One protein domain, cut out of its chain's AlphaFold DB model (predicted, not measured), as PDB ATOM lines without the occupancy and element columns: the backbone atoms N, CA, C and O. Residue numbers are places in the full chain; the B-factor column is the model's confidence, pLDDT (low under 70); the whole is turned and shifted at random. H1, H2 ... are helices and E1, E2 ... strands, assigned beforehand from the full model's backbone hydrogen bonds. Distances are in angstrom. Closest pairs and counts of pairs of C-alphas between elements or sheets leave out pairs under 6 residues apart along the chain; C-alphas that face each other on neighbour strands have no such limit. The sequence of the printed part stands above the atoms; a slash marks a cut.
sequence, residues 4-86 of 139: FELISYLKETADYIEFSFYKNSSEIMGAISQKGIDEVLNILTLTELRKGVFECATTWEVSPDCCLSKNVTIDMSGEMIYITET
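This is residues 4 to 86 of the 139 residues of an uncharacterized protein of Ruminiclostridium cellobioparum subsp. termitidis CT1112 (UniProt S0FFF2). A twisted sheet of five strands curls round the helix H2, and H1 lies over the same face farther along; the short H3 sits between the two helices, and no named helix covers the other face. The long hairpins E2-E3 and E3-E4 bend as they go, and their turns make the two ends of the longest axis. The printed part has 83 residues, with named elements in the order H1, E1, H2, H3, E2, E3, E4, E5; the mixed sheet has the order E1, E5, E4, E3, E2, and the class is mixed, helices and strands. It is compact, with a radius of gyration of the C-alphas of 11.8 A, yet elongated in outline, spanning 36 by 23 by 21 A.

H1 is residues 4 to 12, 12.4 A long, beginning at C-alpha 4 (194.560, 166.389, 274.068). E1 is residues 17 to 20, 9.9 A. H2, residues 25 to 35, measures 15.4 A, and H3 is residues 37 to 40, 5.1 A. E2, residues 41 to 50, 22.0 A, bends by 80 degrees at residue 44. E3, residues 53 to 63, 28.5 A, begins at C-alpha 53 (190.839, 165.776, 258.718) and bends by 61 degrees at residue 57. E4, residues 66 to 75, 26.2 A, bends by 61 degrees at residue 71. E5, residues 81 to 85, 13.2 A, ends at C-alpha 85 (179.375, 172.009, 261.228).

Edge strand E1 is parallel to E5 at 19 degrees, with N 18 and O 81 within hydrogen-bond range at 2.8 A. E2 to E5 form a meander, each strand the antiparallel neighbour of the one before, and each successive pair is a hairpin. N 82 and O 75 of E5 and E4 are 2.9 A apart, N 58 and O 70 of E3 and E4 2.8 A, and N 47 and O 55 of E2 and E3 2.9 A. H1 and H2 are on the same face, making two layers, helices on one face of a sheet. The sheet curls round H2; the closest C-alphas of H2 and E3 are those of Ala 31 and Val 62, 5.1 A apart. H1 has a height over the sheet of 8.7 A and is over none of its strands, but only just, with 2 of its 9 C-alphas falling on E5. H3 only grazes the sheet with residues 37 to 40. It touches H1, the closest C-alphas being those of Lys 11 and Asp 38, 6.0 A apart. H2 and H3 only just touch, and only at the corner, with 3 pairs of C-alphas within 8 A, the closest being Ile 32 and Val 40 at 6.2 A. H1 and H2 are apart. In H1 and H2 every O i to N i+4 pair is within hydrogen-bond range; H3 is too short for such a pair.

The two C-alphas farthest apart are those of Lys 51 and Asp 65, 36.2 A. The printed part has no cut, and its links are tight. Mean pLDDT of the printed part is 93.3, and no printed residue is under 70.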
ATOM      1  N   PHE A   4     193.865 165.331 273.333       86.25
ATOM      2  CA  PHE A   4     194.560 166.389 274.068       86.25
ATOM      3  C   PHE A   4     195.541 167.171 273.189       86.25
ATOM      4  O   PHE A   4     195.677 168.384 273.352       86.25
ATOM      5  N   GLU A   5     196.206 166.496 272.250       89.50
ATOM      6  CA  GLU A   5     197.109 167.142 271.293       89.50
ATOM      7  C   GLU A   5     196.328 168.060 270.353       89.50
ATOM      8  O   GLU A   5     196.751 169.187 270.113       89.50
ATOM      9  N   LEU A   6     195.157 167.615 269.882       90.44
ATOM     10  CA  LEU A   6     194.299 168.411 269.010       90.44
ATOM     11  C   LEU A   6     193.775 169.667 269.712       90.44
ATOM     12  O   LEU A   6     193.882 170.753 269.157       90.44
ATOM     13  N   ILE A   7     193.254 169.549 270.937       89.50
ATOM     14  CA  ILE A   7     192.765 170.714 271.697       89.50
ATOM     15  C   ILE A   7     193.901 171.715 271.936       89.50
ATOM     16  O   ILE A   7     193.717 172.918 271.753       89.50
ATOM     17  N   SER A   8     195.088 171.216 272.295       91.12
ATOM     18  CA  SER A   8     196.264 172.065 272.521       91.12
ATOM     19  C   SER A   8     196.671 172.789 271.238       91.12
ATOM     20  O   SER A   8     196.891 173.997 271.250       91.12
ATOM     21  N   TYR A   9     196.678 172.073 270.114       93.50
ATOM     22  CA  TYR A   9     196.975 172.646 268.808       93.50
ATOM     23  C   TYR A   9     195.961 173.721 268.397       93.50
ATOM     24  O   TYR A   9     196.361 174.811 267.995       93.50
ATOM     25  N   LEU A  10     194.655 173.460 268.536       93.69
ATOM     26  CA  LEU A  10     193.601 174.431 268.211       93.69
ATOM     27  C   LEU A  10     193.705 175.698 269.067       93.69
ATOM     28  O   LEU A  10     193.463 176.797 268.577       93.69
ATOM     29  N   LYS A  11     194.110 175.565 270.332       93.06
ATOM     30  CA  LYS A  11     194.376 176.713 271.203       93.06
ATOM     31  C   LYS A  11     195.551 177.554 270.699       93.06
ATOM     32  O   LYS A  11     195.446 178.774 270.639       93.06
ATOM     33  N   GLU A  12     196.662 176.916 270.337       94.31
ATOM     34  CA  GLU A  12     197.869 177.601 269.845       94.31
ATOM     35  C   GLU A  12     197.669 178.262 268.476       94.31
ATOM     36  O   GLU A  12     198.353 179.228 268.141       94.31
ATOM     37  N   THR A  13     196.724 177.751 267.690       93.19
ATOM     38  CA  THR A  13     196.455 178.185 266.315       93.19
ATOM     39  C   THR A  13     195.117 178.901 266.162       93.19
ATOM     40  O   THR A  13     194.638 179.049 265.042       93.19
ATOM     41  N   ALA A  14     194.529 179.386 267.261       90.81
ATOM     42  CA  ALA A  14     193.183 179.960 267.286       90.81
ATOM     43  C   ALA A  14     192.959 181.080 266.248       90.81
ATOM     44  O   ALA A  14     191.888 181.149 265.647       90.81
ATOM     45  N   ASP A  15     193.979 181.901 265.979       90.62
ATOM     46  CA  ASP A  15     193.928 182.993 264.992       90.62
ATOM     47  C   ASP A  15     193.823 182.507 263.530       90.62
ATOM     48  O   ASP A  15     193.472 183.281 262.640       90.62
ATOM     49  N   TYR A  16     194.117 181.230 263.276       94.31
ATOM     50  CA  TYR A  16     194.092 180.594 261.955       94.31
ATOM     51  C   TYR A  16     192.876 179.678 261.766       94.31
ATOM     52  O   TYR A  16     192.827 178.912 260.799       94.31
ATOM     53  N   ILE A  17     191.904 179.732 262.683       95.81
ATOM     54  CA  ILE A  17     190.692 178.917 262.617       95.81
ATOM     55  C   ILE A  17     189.558 179.697 261.952       95.81
ATOM     56  O   ILE A  17     189.132 180.751 262.425       95.81
ATOM     57  N   GLU A  18     189.004 179.127 260.887       96.12
ATOM     58  CA  GLU A  18     187.761 179.569 260.273       96.12
ATOM     59  C   GLU A  18     186.601 178.665 260.713       96.12
ATOM     60  O   GLU A  18     186.627 177.442 260.551       96.12
ATOM     61  N   PHE A  19     185.564 179.284 261.280       95.62
ATOM     62  CA  PHE A  19     184.389 178.591 261.799       95.62
ATOM     63  C   PHE A  19     183.210 178.718 260.838       95.62
ATOM     64  O   PHE A  19     182.837 179.820 260.436       95.62
ATOM     65  N   SER A  20     182.560 177.595 260.538       94.75
ATOM     66  CA  SER A  20     181.357 177.556 259.708       94.75
ATOM     67  C   SER A  20     180.247 176.788 260.419       94.75
ATOM     68  O   SER A  20     180.220 175.560 260.409       94.75
ATOM     69  N   PHE A  21     179.330 177.519 261.060       93.94
ATOM     70  CA  PHE A  21     178.174 176.958 261.769       93.94
ATOM     71  C   PHE A  21     176.862 177.374 261.097       93.94
ATOM     72  O   PHE A  21     176.680 178.537 260.733       93.94
ATOM     73  N   TYR A  22     175.907 176.447 260.997       89.88
ATOM     74  CA  TYR A  22     174.584 176.695 260.411       89.88
ATOM     75  C   TYR A  22     173.632 177.420 261.365       89.88
ATOM     76  O   TYR A  22     172.743 178.150 260.926       89.88
ATOM     77  N   LYS A  23     173.774 177.185 262.674       88.31
ATOM     78  CA  LYS A  23     172.935 177.775 263.730       88.31
ATOM     79  C   LYS A  23     173.778 178.166 264.931       88.31
ATOM     80  O   LYS A  23     174.767 177.497 265.219       88.31
ATOM     81  N   ASN A  24     173.334 179.190 265.654       91.94
ATOM     82  CA  ASN A  24     173.969 179.683 266.879       91.94
ATOM     83  C   ASN A  24     175.429 180.135 266.694       91.94
ATOM     84  O   ASN A  24     176.223 180.112 267.634       91.94
ATOM     85  N   SER A  25     175.798 180.510 265.465       92.81
ATOM     86  CA  SER A  25     177.160 180.929 265.132       92.81
ATOM     87  C   SER A  25     177.558 182.176 265.913       92.81
ATOM     88  O   SER A  25     178.656 182.231 266.451       92.81
ATOM     89  N   SER A  26     176.667 183.161 266.035       93.69
ATOM     90  CA  SER A  26     176.942 184.405 266.758       93.69
ATOM     91  C   SER A  26     177.216 184.172 268.243       93.69
ATOM     92  O   SER A  26     178.134 184.771 268.795       93.69
ATOM     93  N   GLU A  27     176.456 183.287 268.880       95.00
ATOM     94  CA  GLU A  27     176.610 182.923 270.287       95.00
ATOM     95  C   GLU A  27     177.933 182.189 270.516       95.00
ATOM     96  O   GLU A  27     178.680 182.543 271.427       95.00
ATOM     97  N   ILE A  28     178.254 181.222 269.650       95.50
ATOM     98  CA  ILE A  28     179.513 180.469 269.701       95.50
ATOM     99  C   ILE A  28     180.709 181.405 269.507       95.50
ATOM    100  O   ILE A  28     181.610 181.430 270.342       95.50
ATOM    101  N   MET A  29     180.697 182.230 268.458       94.88
ATOM    102  CA  MET A  29     181.788 183.170 268.183       94.88
ATOM    103  C   MET A  29     181.937 184.215 269.295       94.88
ATOM    104  O   MET A  29     183.057 184.578 269.656       94.88
ATOM    105  N   GLY A  30     180.822 184.667 269.876       95.94
ATOM    106  CA  GLY A  30     180.831 185.563 271.030       95.94
ATOM    107  C   GLY A  30     181.508 184.938 272.250       95.94
ATOM    108  O   GLY A  30     182.332 185.590 272.886       95.94
ATOM    109  N   ALA A  31     181.214 183.670 272.545       95.56
ATOM    110  CA  ALA A  31     181.838 182.947 273.648       95.56
ATOM    111  C   ALA A  31     183.337 182.712 273.412       95.56
ATOM    112  O   ALA A  31     184.138 182.989 274.306       95.56
ATOM    113  N   ILE A  32     183.726 182.288 272.202       95.25
ATOM    114  CA  ILE A  32     185.137 182.091 271.824       95.25
ATOM    115  C   ILE A  32     185.919 183.396 271.994       95.25
ATOM    116  O   ILE A  32     187.000 183.394 272.573       95.25
ATOM    117  N   SER A  33     185.356 184.528 271.561       94.19
ATOM    118  CA  SER A  33     186.008 185.834 271.704       94.19
ATOM    119  C   SER A  33     186.183 186.280 273.160       94.19
ATOM    120  O   SER A  33     187.029 187.134 273.418       94.19
ATOM    121  N   GLN A  34     185.370 185.778 274.095       94.94
ATOM    122  CA  GLN A  34     185.407 186.185 275.504       94.94
ATOM    123  C   GLN A  34     186.275 185.268 276.369       94.94
ATOM    124  O   GLN A  34     186.963 185.761 277.259       94.94
ATOM    125  N   LYS A  35     186.211 183.956 276.128       94.19
ATOM    126  CA  LYS A  35     186.820 182.924 276.983       94.19
ATOM    127  C   LYS A  35     187.964 182.159 276.311       94.19
ATOM    128  O   LYS A  35     188.730 181.492 276.989       94.19
ATOM    129  N   GLY A  36     188.093 182.260 274.989       92.62
ATOM    130  CA  GLY A  36     188.992 181.416 274.204       92.62
ATOM    131  C   GLY A  36     188.346 180.092 273.794       92.62
ATOM    132  O   GLY A  36     187.322 179.671 274.331       92.62
ATOM    133  N   ILE A  37     188.934 179.440 272.791       93.44
ATOM    134  CA  ILE A  37     188.411 178.176 272.257       93.44
ATOM    135  C   ILE A  37     188.533 177.027 273.264       93.44
ATOM    136  O   ILE A  37     187.657 176.176 273.303       93.44
ATOM    137  N   ASP A  38     189.569 177.007 274.099       90.50
ATOM    138  CA  ASP A  38     189.846 175.916 275.038       90.50
ATOM    139  C   ASP A  38     188.877 175.850 276.222       90.50
ATOM    140  O   ASP A  38     188.664 174.773 276.769       90.50
ATOM    141  N   GLU A  39     188.267 176.976 276.594       91.56
ATOM    142  CA  GLU A  39     187.200 177.009 277.601       91.56
ATOM    143  C   GLU A  39     185.812 176.752 277.001       91.56
ATOM    144  O   GLU A  39     184.887 176.373 277.714       91.56
ATOM    145  N   VAL A  40     185.638 176.992 275.699       95.50
ATOM    146  CA  VAL A  40     184.326 176.907 275.042       95.50
ATOM    147  C   VAL A  40     184.114 175.546 274.390       95.50
ATOM    148  O   VAL A  40     183.001 175.031 274.441       95.50
ATOM    149  N   LEU A  41     185.138 174.970 273.762       95.38
ATOM    150  CA  LEU A  41     185.046 173.740 272.982       95.38
ATOM    151  C   LEU A  41     185.439 172.518 273.813       95.38
ATOM    152  O   LEU A  41     186.583 172.380 274.233       95.38
ATOM    153  N   ASN A  42     184.528 171.551 273.895       93.62
ATOM    154  CA  ASN A  42     184.841 170.193 274.318       93.62
ATOM    155  C   ASN A  42     184.656 169.220 273.149       93.62
ATOM    156  O   ASN A  42     183.615 169.205 272.490       93.62
ATOM    157  N   ILE A  43     185.653 168.368 272.912       93.62
ATOM    158  CA  ILE A  43     185.589 167.297 271.913       93.62
ATOM    159  C   ILE A  43     185.217 165.997 272.638       93.62
ATOM    160  O   ILE A  43     185.931 165.558 273.535       93.62
ATOM    161  N   LEU A  44     184.084 165.396 272.272       90.75
ATOM    162  CA  LEU A  44     183.571 164.160 272.876       90.75
ATOM    163  C   LEU A  44     184.084 162.915 272.154       90.75
ATOM    164  O   LEU A  44     184.395 161.903 272.779       90.75
ATOM    165  N   THR A  45     184.150 162.986 270.826       90.75
ATOM    166  CA  THR A  45     184.647 161.910 269.968       90.75
ATOM    167  C   THR A  45     185.584 162.482 268.923       90.75
ATOM    168  O   THR A  45     185.417 163.620 268.488       90.75
ATOM    169  N   LEU A  46     186.553 161.673 268.503       92.06
ATOM    170  CA  LEU A  46     187.529 162.045 267.492       92.06
ATOM    171  C   LEU A  46     187.743 160.866 266.544       92.06
ATOM    172  O   LEU A  46     188.233 159.820 266.965       92.06
ATOM    173  N   THR A  47     187.383 161.043 265.275       93.44
ATOM    174  CA  THR A  47     187.596 160.041 264.224       93.44
ATOM    175  C   THR A  47     188.376 160.669 263.080       93.44
ATOM    176  O   THR A  47     187.909 161.614 262.453       93.44
ATOM    177  N   GLU A  48     189.569 160.160 262.782       93.62
ATOM    178  CA  GLU A  48     190.344 160.627 261.627       93.62
ATOM    179  C   GLU A  48     189.774 160.017 260.336       93.62
ATOM    180  O   GLU A  48     189.810 158.803 260.144       93.62
ATOM    181  N   LEU A  49     189.241 160.859 259.444       91.94
ATOM    182  CA  LEU A  49     188.687 160.424 258.154       91.94
ATOM    183  C   LEU A  49     189.788 160.243 257.106       91.94
ATOM    184  O   LEU A  49     189.771 159.325 256.286       91.94
ATOM    185  N   ARG A  50     190.745 161.168 257.116       93.81
ATOM    186  CA  ARG A  50     191.960 161.174 256.301       93.81
ATOM    187  C   ARG A  50     193.001 162.024 257.017       93.81
ATOM    188  O   ARG A  50     192.651 162.795 257.902       93.81
ATOM    189  N   LYS A  51     194.263 161.922 256.596       92.25
ATOM    190  CA  LYS A  51     195.374 162.637 257.236       92.25
ATOM    191  C   LYS A  51     195.060 164.129 257.411       92.25
ATOM    192  O   LYS A  51     194.940 164.840 256.415       92.25
ATOM    193  N   GLY A  52     194.965 164.573 258.664       92.06
ATOM    194  CA  GLY A  52     194.689 165.971 259.010       92.06
ATOM    195  C   GLY A  52     193.225 166.401 258.874       92.06
ATOM    196  O   GLY A  52     192.956 167.594 258.879       92.06
ATOM    197  N   VAL A  53     192.277 165.471 258.737       95.62
ATOM    198  CA  VAL A  53     190.839 165.776 258.718       95.62
ATOM    199  C   VAL A  53     190.100 164.851 259.668       95.62
ATOM    200  O   VAL A  53     190.128 163.626 259.515       95.62
ATOM    201  N   PHE A  54     189.405 165.453 260.624       95.50
ATOM    202  CA  PHE A  54     188.785 164.757 261.739       95.50
ATOM    203  C   PHE A  54     187.292 165.036 261.798       95.50
ATOM    204  O   PHE A  54     186.863 166.179 261.687       95.50
ATOM    205  N   GLU A  55     186.503 163.998 262.030       95.50
ATOM    206  CA  GLU A  55     185.097 164.104 262.390       95.50
ATOM    207  C   GLU A  55     184.952 164.028 263.910       95.50
ATOM    208  O   GLU A  55     185.486 163.121 264.558       95.50
ATOM    209  N   CYS A  56     184.249 165.007 264.474       94.38
ATOM    210  CA  CYS A  56     184.139 165.202 265.911       94.38
ATOM    211  C   CYS A  56     182.685 165.431 266.328       94.38
ATOM    212  O   CYS A  56     182.002 166.287 265.762       94.38
ATOM    213  N   ALA A  57     182.243 164.744 267.380       93.69
ATOM    214  CA  ALA A  57     181.114 165.199 268.182       93.69
ATOM    215  C   ALA A  57     181.645 166.172 269.240       93.69
ATOM    216  O   ALA A  57     182.620 165.869 269.931       93.69
ATOM    217  N   THR A  58     181.032 167.346 269.356       95.19
ATOM    218  CA  THR A  58     181.539 168.451 270.181       95.19
ATOM    219  C   THR A  58     180.437 169.099 271.001       95.19
ATOM    220  O   THR A  58     179.269 169.095 270.597       95.19
ATOM    221  N   THR A  59     180.811 169.690 272.134       95.81
ATOM    222  CA  THR A  59     179.957 170.616 272.878       95.81
ATOM    223  C   THR A  59     180.603 171.992 272.995       95.81
ATOM    224  O   THR A  59     181.828 172.114 272.981       95.81
ATOM    225  N   TRP A  60     179.761 173.024 273.069       95.25
ATOM    226  CA  TRP A  60     180.153 174.432 273.044       95.25
ATOM    227  C   TRP A  60     179.514 175.185 274.214       95.25
ATOM    228  O   TRP A  60     178.296 175.389 274.233       95.25
ATOM    229  N   GLU A  61     180.322 175.601 275.188       94.88
ATOM    230  CA  GLU A  61     179.895 176.317 276.398       94.88
ATOM    231  C   GLU A  61     179.731 177.825 276.153       94.88
ATOM    232  O   GLU A  61     180.581 178.656 276.495       94.88
ATOM    233  N   VAL A  62     178.596 178.199 275.561       91.81
ATOM    234  CA  VAL A  62     178.296 179.597 275.216       91.81
ATOM    235  C   VAL A  62     177.926 180.458 276.426       91.81
ATOM    236  O   VAL A  62     178.259 181.642 276.462       91.81
ATOM    237  N   SER A  63     177.287 179.889 277.450       88.38
ATOM    238  CA  SER A  63     176.996 180.571 278.720       88.38
ATOM    239  C   SER A  63     176.845 179.556 279.867       88.38
ATOM    240  O   SER A  63     176.780 178.360 279.591       88.38
ATOM    241  N   PRO A  64     176.781 179.986 281.147       84.56
ATOM    242  CA  PRO A  64     176.623 179.065 282.281       84.56
ATOM    243  C   PRO A  64     175.406 178.135 282.178       84.56
ATOM    244  O   PRO A  64     175.450 177.013 282.670       84.56
ATOM    245  N   ASP A  65     174.348 178.592 281.505       89.69
ATOM    246  CA  ASP A  65     173.082 177.866 281.369       89.69
ATOM    247  C   ASP A  65     172.858 177.333 279.944       89.69
ATOM    248  O   ASP A  65     171.780 176.828 279.629       89.69
ATOM    249  N   CYS A  66     173.840 177.476 279.045       87.75
ATOM    250  CA  CYS A  66     173.690 177.103 277.643       87.75
ATOM    251  C   CYS A  66     174.939 176.391 277.115       87.75
ATOM    252  O   CYS A  66     176.011 176.980 276.961       87.75
ATOM    253  N   CYS A  67     174.753 175.113 276.789       93.62
ATOM    254  CA  CYS A  67     175.742 174.250 276.163       93.62
ATOM    255  C   CYS A  67     175.148 173.689 274.864       93.62
ATOM    256  O   CYS A  67     174.072 173.088 274.874       93.62
ATOM    257  N   LEU A  68     175.822 173.909 273.735       91.88
ATOM    258  CA  LEU A  68     175.342 173.496 272.415       91.88
ATOM    259  C   LEU A  68     176.089 172.250 271.951       91.88
ATOM    260  O   LEU A  68     177.309 172.218 272.014       91.88
ATOM    261  N   SER A  69     175.380 171.248 271.433       94.75
ATOM    262  CA  SER A  69     176.005 170.076 270.804       94.75
ATOM    263  C   SER A  69     176.098 170.259 269.289       94.75
ATOM    264  O   SER A  69     175.131 170.692 268.658       94.75
ATOM    265  N   LYS A  70     177.254 169.932 268.705       93.12
ATOM    266  CA  LYS A  70     177.535 170.065 267.269       93.12
ATOM    267  C   LYS A  70     178.354 168.876 266.777       93.12
ATOM    268  O   LYS A  70     179.339 168.501 267.414       93.12
ATOM    269  N   ASN A  71     178.007 168.357 265.606       95.25
ATOM    270  CA  ASN A  71     178.924 167.528 264.831       95.25
ATOM    271  C   ASN A  71     179.728 168.450 263.922       95.25
ATOM    272  O   ASN A  71     179.152 169.313 263.256       95.25
ATOM    273  N   VAL A  72     181.049 168.313 263.940       96.38
ATOM    274  CA  VAL A  72     181.948 169.154 263.151       96.38
ATOM    275  C   VAL A  72     183.006 168.318 262.449       96.38
ATOM    276  O   VAL A  72     183.462 167.292 262.953       96.38
ATOM    277  N   THR A  73     183.434 168.796 261.290       97.06
ATOM    278  CA  THR A  73     184.689 168.395 260.667       97.06
ATOM    279  C   THR A  73     185.748 169.438 260.983       97.06
ATOM    280  O   THR A  73     185.526 170.628 260.761       97.06
ATOM    281  N   ILE A  74     186.891 168.978 261.482       97.00
ATOM    282  CA  ILE A  74     188.094 169.776 261.701       97.00
ATOM    283  C   ILE A  74     189.084 169.411 260.595       97.00
ATOM    284  O   ILE A  74     189.642 168.313 260.605       97.00
ATOM    285  N   ASP A  75     189.273 170.302 259.623       96.94
ATOM    286  CA  ASP A  75     190.252 170.151 258.540       96.94
ATOM    287  C   ASP A  75     191.476 171.029 258.832       96.94
ATOM    288  O   ASP A  75     191.391 172.252 258.834       96.94
ATOM    289  N   MET A  76     192.607 170.380 259.097       95.06
ATOM    290  CA  MET A  76     193.923 170.980 259.346       95.06
ATOM    291  C   MET A  76     194.940 170.573 258.268       95.06
ATOM    292  O   MET A  76     196.147 170.565 258.501       95.06
ATOM    293  N   SER A  77     194.464 170.151 257.092       91.62
ATOM    294  CA  SER A  77     195.333 169.719 255.992       91.62
ATOM    295  C   SER A  77     195.920 170.881 255.179       91.62
ATOM    296  O   SER A  77     196.870 170.672 254.421       91.62
ATOM    297  N   GLY A  78     195.361 172.085 255.331       87.88
ATOM    298  CA  GLY A  78     195.795 173.315 254.670       87.88
ATOM    299  C   GLY A  78     196.579 174.265 255.581       87.88
ATOM    300  O   GLY A  78     197.024 173.898 256.663       87.88
ATOM    301  N   GLU A  79     196.748 175.507 255.120       87.75
ATOM    302  CA  GLU A  79     197.360 176.589 255.911       87.75
ATOM    303  C   GLU A  79     196.399 177.149 256.970       87.75
ATOM    304  O   GLU A  79     196.826 177.520 258.059       87.75
ATOM    305  N   MET A  80     195.103 177.180 256.646       94.06
ATOM    306  CA  MET A  80     194.021 177.537 257.561       94.06
ATOM    307  C   MET A  80     193.376 176.274 258.123       94.06
ATOM    308  O   MET A  80     193.285 175.253 257.434       94.06
ATOM    309  N   ILE A  81     192.891 176.368 259.358       96.75
ATOM    310  CA  ILE A  81     192.133 175.305 260.013       96.75
ATOM    311  C   ILE A  81     190.653 175.608 259.837       96.75
ATOM    312  O   ILE A  81     190.197 176.697 260.172       96.75
ATOM    313  N   TYR A  82     189.881 174.641 259.360       97.50
ATOM    314  CA  TYR A  82     188.441 174.795 259.189       97.50
ATOM    315  C   TYR A  82     187.697 173.948 260.209       97.50
ATOM    316  O   TYR A  82     187.846 172.728 260.216       97.50
ATOM    317  N   ILE A  83     186.849 174.576 261.024       97.44
ATOM    318  CA  ILE A  83     185.885 173.886 261.888       97.44
ATOM    319  C   ILE A  83     184.496 174.104 261.295       97.44
ATOM    320  O   ILE A  83     183.899 175.173 261.426       97.44
ATOM    321  N   THR A  84     183.996 173.086 260.602       96.75
ATOM    322  CA  THR A  84     182.743 173.153 259.841       96.75
ATOM    323  C   THR A  84     181.697 172.248 260.465       96.75
ATOM    324  O   THR A  84     181.928 171.053 260.605       96.75
ATOM    325  N   GLU A  85     180.535 172.796 260.814       95.44
ATOM    326  CA  GLU A  85     179.375 172.009 261.228       95.44
ATOM    327  C   GLU A  85     178.963 171.061 260.104       95.44
ATOM    328  O   GLU A  85     178.805 171.471 258.955       95.44
ATOM    329  N   THR A  86     178.775 169.787 260.429       91.50
ATOM    330  CA  THR A  86     178.273 168.802 259.479       91.50
ATOM    331  C   THR A  86     176.779 168.614 259.688       91.50
ATOM    332  O   THR A  86     176.293 168.388 260.797       91.50
TER     333      THR A  86